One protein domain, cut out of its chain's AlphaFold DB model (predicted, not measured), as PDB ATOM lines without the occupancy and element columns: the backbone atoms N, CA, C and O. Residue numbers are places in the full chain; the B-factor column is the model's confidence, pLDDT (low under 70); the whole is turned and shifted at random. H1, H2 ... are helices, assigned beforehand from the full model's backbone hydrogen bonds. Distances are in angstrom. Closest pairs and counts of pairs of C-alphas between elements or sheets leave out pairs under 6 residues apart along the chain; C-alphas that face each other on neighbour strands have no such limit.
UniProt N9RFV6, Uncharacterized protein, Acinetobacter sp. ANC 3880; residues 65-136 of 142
ATOM      1  N   ARG A  65     386.142-180.038  44.663       91.06
ATOM      2  CA  ARG A  65     386.053-180.086  43.196       91.06
ATOM      3  C   ARG A  65     385.016-181.092  42.727       91.06
ATOM      4  O   ARG A  65     384.204-180.728  41.881       91.06
ATOM      5  N   ASP A  66     385.004-182.286  43.301       93.62
ATOM      6  CA  ASP A  66     384.070-183.342  42.915       93.62
ATOM      7  C   ASP A  66     382.624-182.950  43.225       93.62
ATOM      8  O   ASP A  66     381.750-183.067  42.366       93.62
ATOM      9  N   VAL A  67     382.375-182.375  44.407       91.38
ATOM     10  CA  VAL A  67     381.052-181.846  44.780       91.38
ATOM     11  C   VAL A  67     380.613-180.733  43.827       91.38
ATOM     12  O   VAL A  67     379.472-180.728  43.359       91.38
ATOM     13  N   ASN A  68     381.509-179.799  43.495       89.19
ATOM     14  CA  ASN A  68     381.200-178.730  42.545       89.19
ATOM     15  C   ASN A  68     380.898-179.286  41.145       89.19
ATOM     16  O   ASN A  68     379.944-178.841  40.508       89.19
ATOM     17  N   ALA A  69     381.672-180.265  40.672       90.06
ATOM     18  CA  ALA A  69     381.456-180.902  39.378       90.06
ATOM     19  C   ALA A  69     380.106-181.631  39.336       90.06
ATOM     20  O   ALA A  69     379.328-181.417  38.405       90.06
ATOM     21  N   ALA A  70     379.788-182.423  40.363       92.62
ATOM     22  CA  ALA A  70     378.504-183.108  40.485       92.62
ATOM     23  C   ALA A  70     377.331-182.119  40.442       92.62
ATOM     24  O   ALA A  70     376.409-182.293  39.643       92.62
ATOM     25  N   LYS A  71     377.419-181.022  41.207       90.19
ATOM     26  CA  LYS A  71     376.411-179.953  41.200       90.19
ATOM     27  C   LYS A  71     376.254-179.320  39.814       90.19
ATOM     28  O   LYS A  71     375.135-179.087  39.363       90.19
ATOM     29  N   MET A  72     377.354-179.065  39.101       88.19
ATOM     30  CA  MET A  72     377.296-178.524  37.736       88.19
ATOM     31  C   MET A  72     376.584-179.473  36.768       88.19
ATOM     32  O   MET A  72     375.772-179.020  35.956       88.19
ATOM     33  N   TYR A  73     376.867-180.775  36.844       91.19
ATOM     34  CA  TYR A  73     376.197-181.778  36.015       91.19
ATOM     35  C   TYR A  73     374.706-181.876  36.329       91.19
ATOM     36  O   TYR A  73     373.893-181.889  35.405       91.19
ATOM     37  N   GLU A  74     374.341-181.884  37.609       92.56
ATOM     38  CA  GLU A  74     372.948-181.898  38.052       92.56
ATOM     39  C   GLU A  74     372.187-180.670  37.535       92.56
ATOM     40  O   GLU A  74     371.170-180.806  36.852       92.56
ATOM     41  N   THR A  75     372.724-179.468  37.763       91.38
ATOM     42  CA  THR A  75     372.148-178.216  37.262       91.38
ATOM     43  C   THR A  75     371.990-178.248  35.741       91.38
ATOM     44  O   THR A  75     370.953-177.839  35.215       91.38
ATOM     45  N   ARG A  76     372.979-178.762  34.999       88.94
ATOM     46  CA  ARG A  76     372.899-178.884  33.535       88.94
ATOM     47  C   ARG A  76     371.818-179.867  33.091       88.94
ATOM     48  O   ARG A  76     371.100-179.571  32.141       88.94
ATOM     49  N   SER A  77     371.695-181.005  33.769       93.25
ATOM     50  CA  SER A  77     370.650-181.996  33.500       93.25
ATOM     51  C   SER A  77     369.261-181.392  33.716       93.25
ATOM     52  O   SER A  77     368.429-181.392  32.805       93.25
ATOM     53  N   ASN A  78     369.058-180.759  34.875       93.94
ATOM     54  CA  ASN A  78     367.784-180.165  35.281       93.94
ATOM     55  C   ASN A  78     367.358-178.987  34.395       93.94
ATOM     56  O   ASN A  78     366.167-178.732  34.247       93.94
ATOM     57  N   THR A  79     368.314-178.279  33.788       93.12
ATOM     58  CA  THR A  79     368.054-177.082  32.967       93.12
ATOM     59  C   THR A  79     368.177-177.316  31.458       93.12
ATOM     60  O   THR A  79     368.069-176.372  30.681       93.12
ATOM     61  N   SER A  80     368.383-178.562  31.020       90.94
ATOM     62  CA  SER A  80     368.660-178.915  29.617       90.94
ATOM     63  C   SER A  80     367.555-178.518  28.630       90.94
ATOM     64  O   SER A  80     367.857-178.084  27.521       90.94
ATOM     65  N   ASN A  81     366.292-178.623  29.048       95.12
ATOM     66  CA  ASN A  81     365.119-178.291  28.234       95.12
ATOM     67  C   ASN A  81     364.544-176.895  28.536       95.12
ATOM     68  O   ASN A  81     363.485-176.547  28.022       95.12
ATOM     69  N   MET A  82     365.208-176.109  29.388       95.06
ATOM     70  CA  MET A  82     364.750-174.771  29.759       95.06
ATOM     71  C   MET A  82     365.206-173.737  28.732       95.06
ATOM     72  O   MET A  82     366.332-173.781  28.229       95.06
ATOM     73  N   SER A  83     364.355-172.749  28.467       94.25
ATOM     74  CA  SER A  83     364.767-171.555  27.736       94.25
ATOM     75  C   SER A  83     365.843-170.781  28.510       94.25
ATOM     76  O   SER A  83     365.973-170.923  29.732       94.25
ATOM     77  N   PRO A  84     366.599-169.892  27.841       90.62
ATOM     78  CA  PRO A  84     367.603-169.076  28.507       90.62
ATOM     79  C   PRO A  84     367.106-168.283  29.716       90.62
ATOM     80  O   PRO A  84     367.844-168.118  30.686       90.62
ATOM     81  N   PHE A  85     365.866-167.804  29.643       93.12
ATOM     82  CA  PHE A  85     365.221-167.060  30.715       93.12
ATOM     83  C   PHE A  85     364.788-167.978  31.863       93.12
ATOM     84  O   PHE A  85     365.070-167.692  33.021       93.12
ATOM     85  N   GLU A  86     364.156-169.114  31.568       95.19
ATOM     86  CA  GLU A  86     363.763-170.081  32.604       95.19
ATOM     87  C   GLU A  86     364.981-170.633  33.345       95.19
ATOM     88  O   GLU A  86     364.961-170.766  34.568       95.19
ATOM     89  N   ARG A  87     366.075-170.883  32.617       94.44
ATOM     90  CA  ARG A  87     367.333-171.334  33.205       94.44
ATOM     91  C   ARG A  87     367.907-170.300  34.172       94.44
ATOM     92  O   ARG A  87     368.320-170.686  35.259       94.44
ATOM     93  N   SER A  88     367.912-169.007  33.839       92.62
ATOM     94  CA  SER A  88     368.407-167.985  34.776       92.62
ATOM     95  C   SER A  88     367.525-167.872  36.024       92.62
ATOM     96  O   SER A  88     368.053-167.805  37.134       92.62
ATOM     97  N   GLN A  89     366.200-167.954  35.871       95.06
ATOM     98  CA  GLN A  89     365.263-167.981  37.001       95.06
ATOM     99  C   GLN A  89     365.470-169.207  37.899       95.06
ATOM    100  O   GLN A  89     365.466-169.083  39.123       95.06
ATOM    101  N   TYR A  90     365.703-170.384  37.311       95.44
ATOM    102  CA  TYR A  90     366.031-171.598  38.056       95.44
ATOM    103  C   TYR A  90     367.318-171.429  38.875       95.44
ATOM    104  O   TYR A  90     367.337-171.732  40.066       95.44
ATOM    105  N   LEU A  91     368.384-170.899  38.266       94.19
ATOM    106  CA  LEU A  91     369.670-170.690  38.941       94.19
ATOM    107  C   LEU A  91     369.564-169.684  40.094       94.19
ATOM    108  O   LEU A  91     370.138-169.916  41.159       94.19
ATOM    109  N   LEU A  92     368.794-168.607  39.906       94.12
ATOM    110  CA  LEU A  92     368.485-167.635  40.957       94.12
ATOM    111  C   LEU A  92     367.712-168.282  42.110       94.12
ATOM    112  O   LEU A  92     368.099-168.132  43.264       94.12
ATOM    113  N   LYS A  93     366.662-169.054  41.805       94.94
ATOM    114  CA  LYS A  93     365.851-169.758  42.812       94.94
ATOM    115  C   LYS A  93     366.670-170.770  43.617       94.94
ATOM    116  O   LYS A  93     366.421-170.955  44.805       94.94
ATOM    117  N   ASN A  94     367.649-171.403  42.979       92.00
ATOM    118  CA  ASN A  94     368.518-172.395  43.601       92.00
ATOM    119  C   ASN A  94     369.757-171.777  44.277       92.00
ATOM    120  O   ASN A  94     370.630-172.521  44.732       92.00
ATOM    121  N   ASN A  95     369.852-170.441  44.350       91.00
ATOM    122  CA  ASN A  95     371.001-169.701  44.885       91.00
ATOM    123  C   ASN A  95     372.348-170.141  44.276       91.00
ATOM    124  O   ASN A  95     373.393-170.075  44.927       91.00
ATOM    125  N   ASP A  96     372.346-170.606  43.023       89.12
ATOM    126  CA  ASP A  96     373.549-171.102  42.357       89.12
ATOM    127  C   ASP A  96     374.255-169.977  41.593       89.12
ATOM    128  O   ASP A  96     374.320-169.958  40.363       89.12
ATOM    129  N   THR A  97     374.774-169.004  42.343       88.00
ATOM    130  CA  THR A  97     375.392-167.783  41.797       88.00
ATOM    131  C   THR A  97     376.577-168.080  40.881       88.00
ATOM    132  O   THR A  97     376.764-167.407  39.872       88.00
ATOM    133  N   ARG A  98     377.356-169.126  41.180       86.19
ATOM    134  CA  ARG A  98     378.473-169.564  40.328       86.19
ATOM    135  C   ARG A  98     377.983-170.036  38.964       86.19
ATOM    136  O   ARG A  98     378.525-169.609  37.946       86.19
ATOM    137  N   ALA A  99     376.962-170.890  38.941       88.06
ATOM    138  CA  ALA A  99     376.385-171.378  37.695       88.06
ATOM    139  C   ALA A  99     375.676-170.257  36.920       88.06
ATOM    140  O   ALA A  99     375.767-170.229  35.694       88.06
ATOM    141  N   LEU A 100     375.029-169.315  37.618       90.25
ATOM    142  CA  LEU A 100     374.429-168.130  37.005       90.25
ATOM    143  C   LEU A 100     375.483-167.261  36.310       90.25
ATOM    144  O   LEU A 100     375.340-166.978  35.126       90.25
ATOM    145  N   ASN A 101     376.572-166.922  37.002       89.25
ATOM    146  CA  ASN A 101     377.649-166.104  36.439       89.25
ATOM    147  C   ASN A 101     378.312-166.783  35.233       89.25
ATOM    148  O   ASN A 101     378.555-166.143  34.213       89.25
ATOM    149  N   ALA A 102     378.584-168.090  35.329       86.88
ATOM    150  CA  ALA A 102     379.144-168.858  34.218       86.88
ATOM    151  C   ALA A 102     378.198-168.871  33.007       86.88
ATOM    152  O   ALA A 102     378.636-168.722  31.867       86.88
ATOM    153  N   TYR A 103     376.895-169.006  33.259       89.56
ATOM    154  CA  TYR A 103     375.877-168.984  32.221       89.56
ATOM    155  C   TYR A 103     375.748-167.609  31.553       89.56
ATOM    156  O   TYR A 103     375.713-167.521  30.327       89.56
ATOM    157  N   GLU A 104     375.723-166.526  32.331       89.06
ATOM    158  CA  GLU A 104     375.707-165.157  31.805       89.06
ATOM    159  C   GLU A 104     376.942-164.869  30.951       89.06
ATOM    160  O   GLU A 104     376.819-164.333  29.846       89.06
ATOM    161  N   TYR A 105     378.119-165.285  31.420       88.75
ATOM    162  CA  TYR A 105     379.365-165.171  30.669       88.75
ATOM    163  C   TYR A 105     379.282-165.906  29.320       88.75
ATOM    164  O   TYR A 105     379.580-165.324  28.275       88.75
ATOM    165  N   GLU A 106     378.795-167.150  29.314       88.75
ATOM    166  CA  GLU A 106     378.602-167.936  28.090       88.75
ATOM    167  C   GLU A 106     377.628-167.248  27.115       88.75
ATOM    168  O   GLU A 106     377.885-167.180  25.909       88.75
ATOM    169  N   GLN A 107     376.526-166.679  27.616       89.62
ATOM    170  CA  GLN A 107     375.573-165.936  26.785       89.62
ATOM    171  C   GLN A 107     376.207-164.699  26.150       89.62
ATOM    172  O   GLN A 107     376.006-164.445  24.956       89.62
ATOM    173  N   GLN A 108     376.999-163.944  26.911       90.38
ATOM    174  CA  GLN A 108     377.690-162.775  26.380       90.38
ATOM    175  C   GLN A 108     378.704-163.175  25.302       90.38
ATOM    176  O   GLN A 108     378.707-162.580  24.222       90.38
ATOM    177  N   LEU A 109     379.493-164.224  25.538       91.94
ATOM    178  CA  LEU A 109     380.459-164.750  24.573       91.94
ATOM    179  C   LEU A 109     379.778-165.172  23.261       91.94
ATOM    180  O   LEU A 109     380.175-164.752  22.168       91.94
ATOM    181  N   ASN A 110     378.684-165.928  23.371       92.19
ATOM    182  CA  ASN A 110     377.873-166.348  22.232       92.19
ATOM    183  C   ASN A 110     377.276-165.151  21.477       92.19
ATOM    184  O   ASN A 110     377.181-165.170  20.247       92.19
ATOM    185  N   SER A 111     376.875-164.095  22.192       92.62
ATOM    186  CA  SER A 111     376.340-162.876  21.581       92.62
ATOM    187  C   SER A 111     377.405-162.126  20.769       92.62
ATOM    188  O   SER A 111     377.137-161.740  19.629       92.62
ATOM    189  N   LEU A 112     378.633-162.017  21.292       94.12
ATOM    190  CA  LEU A 112     379.767-161.407  20.595       94.12
ATOM    191  C   LEU A 112     380.140-162.198  19.344       94.12
ATOM    192  O   LEU A 112     380.325-161.617  18.274       94.12
ATOM    193  N   GLN A 113     380.185-163.526  19.449       94.62
ATOM    194  CA  GLN A 113     380.478-164.384  18.305       94.62
ATOM    195  C   GLN A 113     379.408-164.253  17.213       94.62
ATOM    196  O   GLN A 113     379.738-164.149  16.031       94.62
ATOM    197  N   LYS A 114     378.122-164.195  17.588       96.00
ATOM    198  CA  LYS A 114     377.023-163.952  16.639       96.00
ATOM    199  C   LYS A 114     377.128-162.577  15.980       96.00
ATOM    200  O   LYS A 114     376.892-162.484  14.779       96.00
ATOM    201  N   ALA A 115     377.482-161.534  16.729       95.12
ATOM    202  CA  ALA A 115     377.667-160.188  16.186       95.12
ATOM    203  C   ALA A 115     378.802-160.148  15.152       95.12
ATOM    204  O   ALA A 115     378.606-159.614  14.060       95.12
ATOM    205  N   ARG A 116     379.941-160.791  15.449       95.62
ATOM    206  CA  ARG A 116     381.064-160.940  14.511       95.62
ATOM    207  C   ARG A 116     380.636-161.685  13.248       95.62
ATOM    208  O   ARG A 116     380.830-161.197  12.144       95.62
ATOM    209  N   ASN A 117     379.984-162.838  13.403       96.25
ATOM    210  CA  ASN A 117     379.556-163.667  12.270       96.25
ATOM    211  C   ASN A 117     378.532-162.963  11.362       96.25
ATOM    212  O   ASN A 117     378.433-163.287  10.184       96.25
ATOM    213  N   ARG A 118     377.759-162.014  11.904       96.75
ATOM    214  CA  ARG A 118     376.814-161.181  11.145       96.75
ATOM    215  C   ARG A 118     377.458-159.929  10.538       96.75
ATOM    216  O   ARG A 118     376.751-159.158   9.901       96.75
ATOM    217  N   GLY A 119     378.751-159.696  10.768       94.31
ATOM    218  CA  GLY A 119     379.453-158.485  10.337       94.31
ATOM    219  C   GLY A 119     379.026-157.215  11.081       94.31
ATOM    220  O   GLY A 119     379.286-156.118  10.605       94.31
ATOM    221  N   VAL A 120     378.358-157.343  12.235       96.88
ATOM    222  CA  VAL A 120     377.925-156.194  13.057       96.88
ATOM    223  C   VAL A 120     379.112-155.549  13.775       96.88
ATOM    224  O   VAL A 120     379.085-154.359  14.072       96.88
ATOM    225  N   ILE A 121     380.152-156.333  14.060       95.19
ATOM    226  CA  ILE A 121     381.410-155.875  14.657       95.19
ATOM    227  C   ILE A 121     382.583-156.396  13.831       95.19
ATOM    228  O   ILE A 121     382.483-157.471  13.234       95.19
ATOM    229  N   SER A 122     383.690-155.650  13.816       95.56
ATOM    230  CA  SER A 122     384.919-156.096  13.160       95.56
ATOM    231  C   SER A 122     385.599-157.221  13.949       95.56
ATOM    232  O   SER A 122     385.360-157.401  15.149       95.56
ATOM    233  N   ASP A 123     386.494-157.963  13.294       94.81
ATOM    234  CA  ASP A 123     387.313-158.969  13.976       94.81
ATOM    235  C   ASP A 123     388.195-158.340  15.059       94.81
ATOM    236  O   ASP A 123     388.347-158.914  16.137       94.81
ATOM    237  N   GLN A 124     388.720-157.137  14.819       94.75
ATOM    238  CA  GLN A 124     389.514-156.406  15.803       94.75
ATOM    239  C   GLN A 124     388.680-156.045  17.043       94.75
ATOM    240  O   GLN A 124     389.119-156.293  18.169       94.75
ATOM    241  N   ASP A 125     387.457-155.539  16.850       93.88
ATOM    242  CA  ASP A 125     386.542-155.215  17.954       93.88
ATOM    243  C   ASP A 125     386.149-156.464  18.746       93.88
ATOM    244  O   ASP A 125     386.050-156.429  19.975       93.88
ATOM    245  N   TYR A 126     385.934-157.586  18.053       94.56
ATOM    246  CA  TYR A 126     385.669-158.873  18.687       94.56
ATOM    247  C   TYR A 126     386.841-159.299  19.580       94.56
ATOM    248  O   TYR A 126     386.626-159.584  20.759       94.56
ATOM    249  N   GLN A 127     388.078-159.278  19.070       93.62
ATOM    250  CA  GLN A 127     389.258-159.666  19.854       93.62
ATOM    251  C   GLN A 127     389.457-158.775  21.085       93.62
ATOM    252  O   GLN A 127     389.752-159.275  22.175       93.62
ATOM    253  N   GLN A 128     389.232-157.466  20.951       93.56
ATOM    254  CA  GLN A 128     389.314-156.540  22.078       93.56
ATOM    255  C   GLN A 128     388.265-156.865  23.156       93.56
ATOM    256  O   GLN A 128     388.601-156.939  24.339       93.56
ATOM    257  N   LYS A 129     387.007-157.103  22.760       91.00
ATOM    258  CA  LYS A 129     385.906-157.413  23.689       91.00
ATOM    259  C   LYS A 129     386.091-158.761  24.391       91.00
ATOM    260  O   LYS A 129     385.853-158.852  25.592       91.00
ATOM    261  N   ILE A 130     386.568-159.781  23.677       90.69
ATOM    262  CA  ILE A 130     386.888-161.098  24.252       90.69
ATOM    263  C   ILE A 130     388.013-160.992  25.280       90.69
ATOM    264  O   ILE A 130     387.916-161.547  26.372       90.69
ATOM    265  N   THR A 131     389.066-160.239  24.962       87.44
ATOM    266  CA  THR A 131     390.202-160.039  25.872       87.44
ATOM    267  C   THR A 131     389.764-159.321  27.151       87.44
ATOM    268  O   THR A 131     390.113-159.749  28.247       87.44
ATOM    269  N   GLN A 132     388.924-158.287  27.036       84.44
ATOM    270  CA  GLN A 132     388.347-157.597  28.196       84.44
ATOM    271  C   GLN A 132     387.478-158.520  29.060       84.44
ATOM    272  O   GLN A 132     387.557-158.458  30.284       84.44
ATOM    273  N   GLN A 133     386.688-159.405  28.445       77.44
ATOM    274  CA  GLN A 133     385.879-160.378  29.181       77.44
ATOM    275  C   GLN A 133     386.719-161.438  29.899       77.44
ATOM    276  O   GLN A 133     386.379-161.813  31.015       77.44
ATOM    277  N   ASN A 134     387.828-161.886  29.307       66.19
ATOM    278  CA  ASN A 134     388.763-162.811  29.958       66.19
ATOM    279  C   ASN A 134     389.515-162.174  31.139       66.19
ATOM    280  O   ASN A 134     389.978-162.888  32.024       66.19
ATOM    281  N   HIS A 135     389.624-160.842  31.168       59.50
ATOM    282  CA  HIS A 135     390.238-160.097  32.267       59.50
ATOM    283  C   HIS A 135     389.277-159.732  33.404       59.50
ATOM    284  O   HIS A 135     389.746-159.191  34.403       59.50
ATOM    285  N   MET A 136     387.973-160.025  33.307       52.62
ATOM    286  CA  MET A 136     387.092-159.942  34.473       52.62
ATOM    287  C   MET A 136     387.338-161.158  35.367       52.62
ATOM    288  O   MET A 136     387.004-162.278  34.972       52.62
TER     289      MET A 136
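Overview. This is residues 65 to 136 of the 142 residues of an uncharacterized protein of Acinetobacter sp. ANC 3880 (UniProt N9RFV6). The long helix H3 is the spine of a loose Z of three helices: H2 folds back beside its first residues, and H4 folds back beside its last residues on the other side. H1 lies obliquely across the end of H3 that holds Ala 99, only loosely joined to the rest. The printed part has 72 residues with four named helices in the order H1, H2, H3, H4 and no named strand, in the class all helix. It is loose, with a radius of gyration of the C-alphas of 14.7 A, and only just elongated, with spans of 39 by 26 by 16 A.

Along the chain. H1 covers residues 65 to 78 and is 19.9 A long, with C-alpha 65 at (386.053, -180.086, 43.196). H2 covers residues 84 to 93, 14.4 A. H3, residues 97 to 117, is the longest helix at 30.1 A, with C-alpha 97 at (375.392, -167.783, 41.797). H4 covers residues 123 to 134, 16.5 A, and ends with C-alpha 134 at (388.763, -162.811, 29.958).

Arrangement. H1 is close to H3 but not clearly touching it; the closest C-alphas, of Met 72 and Ala 99, are 7.2 A apart. Their lines stand at a steep tilt of 64 degrees, the same way. H1 and H2 are near each other, with 6 pairs of C-alphas within 10 A. H2 and H3 form a helical hairpin and touch, H3 with residues 97 to 103 alone; the closest C-alphas, of Leu 91 and Leu 100, are 5.7 A apart. They run opposite ways at a shallow tilt of 17 degrees. H3 and H4 form another helical hairpin, opposite ways at a shallow tilt of 7 degrees. They touch, H3 with residues 109 to 116 alone, and the closest C-alphas, of Arg 116 and Tyr 126, are 6.6 A apart. H4 is apart from H1 and H2. In H1, H2, H3 and H4 every O i to N i+4 pair is within hydrogen-bond range.

Size, cuts and confidence. The two C-alphas farthest apart, of Val 67 and Gly 119, are 41.6 A apart. The printed part has no cut, and its three links between helices are tight. The mean pLDDT of the printed part is 90.6; residues 134 to 136, of which 134 belongs to H4, are under 70.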